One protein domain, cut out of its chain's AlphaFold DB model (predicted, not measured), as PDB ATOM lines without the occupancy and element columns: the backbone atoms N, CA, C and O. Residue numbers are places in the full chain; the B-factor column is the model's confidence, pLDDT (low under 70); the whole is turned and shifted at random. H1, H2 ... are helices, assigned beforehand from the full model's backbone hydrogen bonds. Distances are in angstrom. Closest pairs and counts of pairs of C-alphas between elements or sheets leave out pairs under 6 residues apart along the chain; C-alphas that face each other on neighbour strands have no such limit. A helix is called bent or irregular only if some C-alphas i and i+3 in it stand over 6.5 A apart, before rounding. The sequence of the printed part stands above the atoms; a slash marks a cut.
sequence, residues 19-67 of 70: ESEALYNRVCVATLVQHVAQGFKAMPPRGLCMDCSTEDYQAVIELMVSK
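Overview. This is residues 19 to 67 of the 70 residues of the protein "Cytochrome" of Pseudomonas sp. S35 (UniProt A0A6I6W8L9). One long helix, H1, runs along the longest axis, and a shorter helix, H3, folds back along one side of it at a slant. Between them the chain turns at the end of H1 through a loop and the short helix H2. The printed part has 49 residues with three named helices, in the order H1, H2, H3, and no named strand; the class is all helix. It is compact, with a radius of gyration of the C-alphas of 10.9 A, and elongated in outline, spanning 34 by 21 by 15 A.

Along the chain. H1, residues 19 to 38, is 29.9 A long and begins with C-alpha 19 at (146.352, 166.829, 154.459). It has a kink of 28 degrees near residue 27. It is neither bent nor irregular, but only just: C-alphas 19 and 22 are 6.1 A apart. H3, residues 54 to 66, is 18.4 A long and ends with C-alpha 66 at (150.165, 179.073, 155.342). H2, residues 45 to 48, is irregular, with C-alphas 45 and 48 7.3 A apart.

Arrangement. H1 and H3 touch, their closest C-alphas being those of Val 29 and Ile 61, 6.1 A apart. They run opposite ways at a steep tilt of 39 degrees. H1 touches H2 with residues 35 to 38 alone; the closest C-alphas, of Val 36 and Arg 46, are 5.1 A apart. H2 and H3 are apart. Every O i to N i+4 pair is within hydrogen-bond range in H3, and 14 of 16 are in H1; H2 is too short for such a pair, and its 1 pair of O i to N i+3 is not within range.

Size, cuts and confidence. The two C-alphas farthest apart, those of Glu 19 and Asp 51, are 34.5 A apart. The printed part has no cut. The link from H1 to H2 is short and that from H2 to H3 is tight. The mean pLDDT of the printed part is 74.2; residues 19 to 26, 48 and 66 to 67 are under 70.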
ATOM      1  N   GLU A  19     147.460 167.028 153.492       43.44
ATOM      2  CA  GLU A  19     146.352 166.829 154.459       43.44
ATOM      3  C   GLU A  19     146.825 166.869 155.924       43.44
ATOM      4  O   GLU A  19     146.142 167.380 156.814       43.44
ATOM      5  N   SER A  20     148.047 166.400 156.187       52.44
ATOM      6  CA  SER A  20     148.675 166.485 157.510       52.44
ATOM      7  C   SER A  20     149.217 167.883 157.827       52.44
ATOM      8  O   SER A  20     149.406 168.199 159.000       52.44
ATOM      9  N   GLU A  21     149.407 168.742 156.818       55.91
ATOM     10  CA  GLU A  21     149.885 170.120 156.987       55.91
ATOM     11  C   GLU A  21     148.850 170.991 157.695       55.91
ATOM     12  O   GLU A  21     149.207 171.696 158.621       55.91
ATOM     13  N   ALA A  22     147.560 170.916 157.356       58.03
ATOM     14  CA  ALA A  22     146.548 171.756 158.007       58.03
ATOM     15  C   ALA A  22     146.384 171.440 159.508       58.03
ATOM     16  O   ALA A  22     146.238 172.348 160.331       58.03
ATOM     17  N   LEU A  23     146.444 170.156 159.881       61.44
ATOM     18  CA  LEU A  23     146.394 169.733 161.283       61.44
ATOM     19  C   LEU A  23     147.694 170.086 162.016       61.44
ATOM     20  O   LEU A  23     147.652 170.616 163.128       61.44
ATOM     21  N   TYR A  24     148.839 169.853 161.375       64.88
ATOM     22  CA  TYR A  24     150.143 170.253 161.887       64.88
ATOM     23  C   TYR A  24     150.227 171.764 162.101       64.88
ATOM     24  O   TYR A  24     150.645 172.205 163.162       64.88
ATOM     25  N   ASN A  25     149.735 172.552 161.150       69.00
ATOM     26  CA  ASN A  25     149.692 174.006 161.191       69.00
ATOM     27  C   ASN A  25     148.885 174.502 162.392       69.00
ATOM     28  O   ASN A  25     149.322 175.417 163.078       69.00
ATOM     29  N   ARG A  26     147.771 173.843 162.731       68.12
ATOM     30  CA  ARG A  26     146.992 174.161 163.939       68.12
ATOM     31  C   ARG A  26     147.759 173.888 165.236       68.12
ATOM     32  O   ARG A  26     147.758 174.728 166.134       68.12
ATOM     33  N   VAL A  27     148.447 172.749 165.330       73.25
ATOM     34  CA  VAL A  27     149.274 172.389 166.504       73.25
ATOM     35  C   VAL A  27     150.505 173.304 166.623       73.25
ATOM     36  O   VAL A  27     150.877 173.748 167.709       73.25
ATOM     37  N   CYS A  28     151.103 173.628 165.484       75.62
ATOM     38  CA  CYS A  28     152.236 174.521 165.295       75.62
ATOM     39  C   CYS A  28     151.894 175.953 165.744       75.62
ATOM     40  O   CYS A  28     152.641 176.532 166.532       75.62
ATOM     41  N   VAL A  29     150.724 176.482 165.364       80.81
ATOM     42  CA  VAL A  29     150.238 177.807 165.795       80.81
ATOM     43  C   VAL A  29     150.092 177.881 167.316       80.81
ATOM     44  O   VAL A  29     150.650 178.785 167.934       80.81
ATOM     45  N   ALA A  30     149.415 176.912 167.942       81.38
ATOM     46  CA  ALA A  30     149.208 176.908 169.395       81.38
ATOM     47  C   ALA A  30     150.535 176.886 170.180       81.38
ATOM     48  O   ALA A  30     150.695 177.585 171.182       81.38
ATOM     49  N   THR A  31     151.506 176.117 169.685       79.50
ATOM     50  CA  THR A  31     152.839 176.009 170.289       79.50
ATOM     51  C   THR A  31     153.656 177.289 170.077       79.50
ATOM     52  O   THR A  31     154.311 177.768 171.005       79.50
ATOM     53  N   LEU A  32     153.584 177.907 168.891       78.81
ATOM     54  CA  LEU A  32     154.282 179.166 168.631       78.81
ATOM     55  C   LEU A  32     153.749 180.319 169.476       78.81
ATOM     56  O   LEU A  32     154.549 181.140 169.906       78.81
ATOM     57  N   VAL A  33     152.447 180.385 169.761       81.19
ATOM     58  CA  VAL A  33     151.886 181.436 170.631       81.19
ATOM     59  C   VAL A  33     152.525 181.388 172.027       81.19
ATOM     60  O   VAL A  33     152.923 182.422 172.563       81.19
ATOM     61  N   GLN A  34     152.708 180.188 172.587       82.19
ATOM     62  CA  GLN A  34     153.414 179.993 173.862       82.19
ATOM     63  C   GLN A  34     154.889 180.420 173.762       82.19
ATOM     64  O   GLN A  34     155.388 181.146 174.623       82.19
ATOM     65  N   HIS A  35     155.577 180.027 172.686       80.12
ATOM     66  CA  HIS A  35     156.980 180.383 172.452       80.12
ATOM     67  C   HIS A  35     157.197 181.880 172.196       80.12
ATOM     68  O   HIS A  35     158.230 182.411 172.592       80.12
ATOM     69  N   VAL A  36     156.243 182.583 171.583       79.50
ATOM     70  CA  VAL A  36     156.299 184.042 171.410       79.50
ATOM     71  C   VAL A  36     156.114 184.739 172.755       79.50
ATOM     72  O   VAL A  36     156.809 185.713 173.028       79.50
ATOM     73  N   ALA A  37     155.247 184.232 173.633       80.25
ATOM     74  CA  ALA A  37     155.062 184.810 174.963       80.25
ATOM     75  C   ALA A  37     156.293 184.621 175.871       80.25
ATOM     76  O   ALA A  37     156.675 185.548 176.584       80.25
ATOM     77  N   GLN A  38     156.912 183.438 175.840       80.44
ATOM     78  CA  GLN A  38     158.002 183.065 176.756       80.44
ATOM     79  C   GLN A  38     159.406 183.294 176.172       80.44
ATOM     80  O   GLN A  38     160.370 183.417 176.924       80.44
ATOM     81  N   GLY A  39     159.528 183.395 174.845       76.19
ATOM     82  CA  GLY A  39     160.798 183.285 174.130       76.19
ATOM     83  C   GLY A  39     161.268 181.826 174.074       76.19
ATOM     84  O   GLY A  39     161.262 181.117 175.078       76.19
ATOM     85  N   PHE A  40     161.690 181.348 172.902       76.44
ATOM     86  CA  PHE A  40     162.193 179.976 172.748       76.44
ATOM     87  C   PHE A  40     163.456 179.956 171.893       76.44
ATOM     88  O   PHE A  40     163.448 180.439 170.761       76.44
ATOM     89  N   LYS A  41     164.535 179.354 172.412       77.19
ATOM     90  CA  LYS A  41     165.859 179.288 171.764       77.19
ATOM     91  C   LYS A  41     166.305 180.676 171.255       77.19
ATOM     92  O   LYS A  41     166.457 181.595 172.046       77.19
ATOM     93  N   ALA A  42     166.522 180.825 169.950       75.50
ATOM     94  CA  ALA A  42     166.939 182.061 169.290       75.50
ATOM     95  C   ALA A  42     165.788 183.032 168.944       75.50
ATOM     96  O   ALA A  42     166.046 184.067 168.332       75.50
ATOM     97  N   MET A  43     164.530 182.718 169.283       76.19
ATOM     98  CA  MET A  43     163.400 183.620 169.058       76.19
ATOM     99  C   MET A  43     163.235 184.557 170.267       76.19
ATOM    100  O   MET A  43     162.988 184.063 171.372       76.19
ATOM    101  N   PRO A  44     163.336 185.888 170.081       73.06
ATOM    102  CA  PRO A  44     163.108 186.847 171.151       73.06
ATOM    103  C   PRO A  44     161.673 186.752 171.686       73.06
ATOM    104  O   PRO A  44     160.740 186.582 170.889       73.06
ATOM    105  N   PRO A  45     161.467 186.919 173.004       74.94
ATOM    106  CA  PRO A  45     160.126 187.054 173.554       74.94
ATOM    107  C   PRO A  45     159.414 188.242 172.890       74.94
ATOM    108  O   PRO A  45     160.043 189.244 172.544       74.94
ATOM    109  N   ARG A  46     158.101 188.110 172.685       74.50
ATOM    110  CA  ARG A  46     157.213 189.067 171.997       74.50
ATOM    111  C   ARG A  46     157.507 189.279 170.509       74.50
ATOM    112  O   ARG A  46     156.907 190.156 169.896       74.50
ATOM    113  N   GLY A  47     158.411 188.503 169.901       72.69
ATOM    114  CA  GLY A  47     158.633 188.532 168.450       72.69
ATOM    115  C   GLY A  47     158.930 189.930 167.893       72.69
ATOM    116  O   GLY A  47     158.508 190.236 166.784       72.69
ATOM    117  N   LEU A  48     159.622 190.775 168.672       68.44
ATOM    118  CA  LEU A  48     159.948 192.180 168.368       68.44
ATOM    119  C   LEU A  48     158.763 193.163 168.330       68.44
ATOM    120  O   LEU A  48     158.996 194.357 168.161       68.44
ATOM    121  N   CYS A  49     157.521 192.716 168.533       74.75
ATOM    122  CA  CYS A  49     156.357 193.596 168.619       74.75
ATOM    123  C   CYS A  49     155.834 193.611 170.058       74.75
ATOM    124  O   CYS A  49     155.216 192.645 170.492       74.75
ATOM    125  N   MET A  50     156.090 194.680 170.815       73.19
ATOM    126  CA  MET A  50     155.609 194.809 172.202       73.19
ATOM    127  C   MET A  50     154.144 195.256 172.297       73.19
ATOM    128  O   MET A  50     153.504 194.978 173.310       73.19
ATOM    129  N   ASP A  51     153.633 195.888 171.239       81.00
ATOM    130  CA  ASP A  51     152.275 196.445 171.149       81.00
ATOM    131  C   ASP A  51     151.251 195.479 170.523       81.00
ATOM    132  O   ASP A  51     150.061 195.779 170.491       81.00
ATOM    133  N   CYS A  52     151.696 194.325 170.017       76.12
ATOM    134  CA  CYS A  52     150.826 193.343 169.371       76.12
ATOM    135  C   CYS A  52     150.038 192.520 170.408       76.12
ATOM    136  O   CYS A  52     150.593 192.069 171.417       76.12
ATOM    137  N   SER A  53     148.748 192.299 170.146       82.69
ATOM    138  CA  SER A  53     147.869 191.468 170.976       82.69
ATOM    139  C   SER A  53     148.046 189.971 170.688       82.69
ATOM    140  O   SER A  53     148.680 189.569 169.710       82.69
ATOM    141  N   THR A  54     147.481 189.114 171.542       79.88
ATOM    142  CA  THR A  54     147.486 187.654 171.348       79.88
ATOM    143  C   THR A  54     146.880 187.222 170.016       79.88
ATOM    144  O   THR A  54     147.369 186.275 169.398       79.88
ATOM    145  N   GLU A  55     145.858 187.933 169.560       83.38
ATOM    146  CA  GLU A  55     145.164 187.722 168.297       83.38
ATOM    147  C   GLU A  55     146.044 188.101 167.097       83.38
ATOM    148  O   GLU A  55     146.109 187.355 166.118       83.38
ATOM    149  N   ASP A  56     146.797 189.201 167.197       83.00
ATOM    150  CA  ASP A  56     147.737 189.618 166.148       83.00
ATOM    151  C   ASP A  56     148.857 188.592 165.968       83.00
ATOM    152  O   ASP A  56     149.228 188.245 164.841       83.00
ATOM    153  N   TYR A  57     149.370 188.045 167.076       79.31
ATOM    154  CA  TYR A  57     150.371 186.986 167.004       79.31
ATOM    155  C   TYR A  57     149.821 185.743 166.299       79.31
ATOM    156  O   TYR A  57     150.520 185.177 165.460       79.31
ATOM    157  N   GLN A  58     148.579 185.333 166.579       80.00
ATOM    158  CA  GLN A  58     147.953 184.189 165.904       80.00
ATOM    159  C   GLN A  58     147.858 184.407 164.392       80.00
ATOM    160  O   GLN A  58     148.310 183.550 163.634       80.00
ATOM    161  N   ALA A  59     147.376 185.570 163.948       83.88
ATOM    162  CA  ALA A  59     147.231 185.881 162.524       83.88
ATOM    163  C   ALA A  59     148.577 185.891 161.775       83.88
ATOM    164  O   ALA A  59     148.691 185.367 160.664       83.88
ATOM    165  N   VAL A  60     149.629 186.448 162.385       79.69
ATOM    166  CA  VAL A  60     150.979 186.454 161.793       79.69
ATOM    167  C   VAL A  60     151.558 185.042 161.725       79.69
ATOM    168  O   VAL A  60     152.173 184.676 160.721       79.69
ATOM    169  N   ILE A  61     151.362 184.233 162.768       78.94
ATOM    170  CA  ILE A  61     151.825 182.844 162.786       78.94
ATOM    171  C   ILE A  61     151.082 182.025 161.721       78.94
ATOM    172  O   ILE A  61     151.725 181.314 160.952       78.94
ATOM    173  N   GLU A  62     149.763 182.174 161.598       79.25
ATOM    174  CA  GLU A  62     148.970 181.535 160.540       79.25
ATOM    175  C   GLU A  62     149.439 181.947 159.139       79.25
ATOM    176  O   GLU A  62     149.528 181.111 158.235       79.25
ATOM    177  N   LEU A  63     149.827 183.209 158.946       77.69
ATOM    178  CA  LEU A  63     150.397 183.683 157.684       77.69
ATOM    179  C   LEU A  63     151.766 183.045 157.382       77.69
ATOM    180  O   LEU A  63     152.026 182.638 156.249       77.69
ATOM    181  N   MET A  64     152.638 182.931 158.387       74.56
ATOM    182  CA  MET A  64     153.966 182.305 158.267       74.56
ATOM    183  C   MET A  64     153.878 180.809 157.951       74.56
ATOM    184  O   MET A  64     154.756 180.251 157.296       74.56
ATOM    185  N   VAL A  65     152.828 180.170 158.455       71.44
ATOM    186  CA  VAL A  65     152.583 178.736 158.353       71.44
ATOM    187  C   VAL A  65     151.826 178.384 157.060       71.44
ATOM    188  O   VAL A  65     152.105 177.359 156.445       71.44
ATOM    189  N   SER A  66     150.925 179.255 156.592       67.81
ATOM    190  CA  SER A  66     150.165 179.073 155.342       67.81
ATOM    191  C   SER A  66     150.958 179.374 154.068       67.81
ATOM    192  O   SER A  66     150.608 178.869 153.001       67.81
ATOM    193  N   LYS A  67     152.025 180.181 154.143       56.41
ATOM    194  CA  LYS A  67     152.957 180.393 153.028       56.41
ATOM    195  C   LYS A  67     154.239 179.581 153.235       56.41
ATOM    196  O   LYS A  67     155.204 180.115 153.787       56.41
TER     197      LYS A  67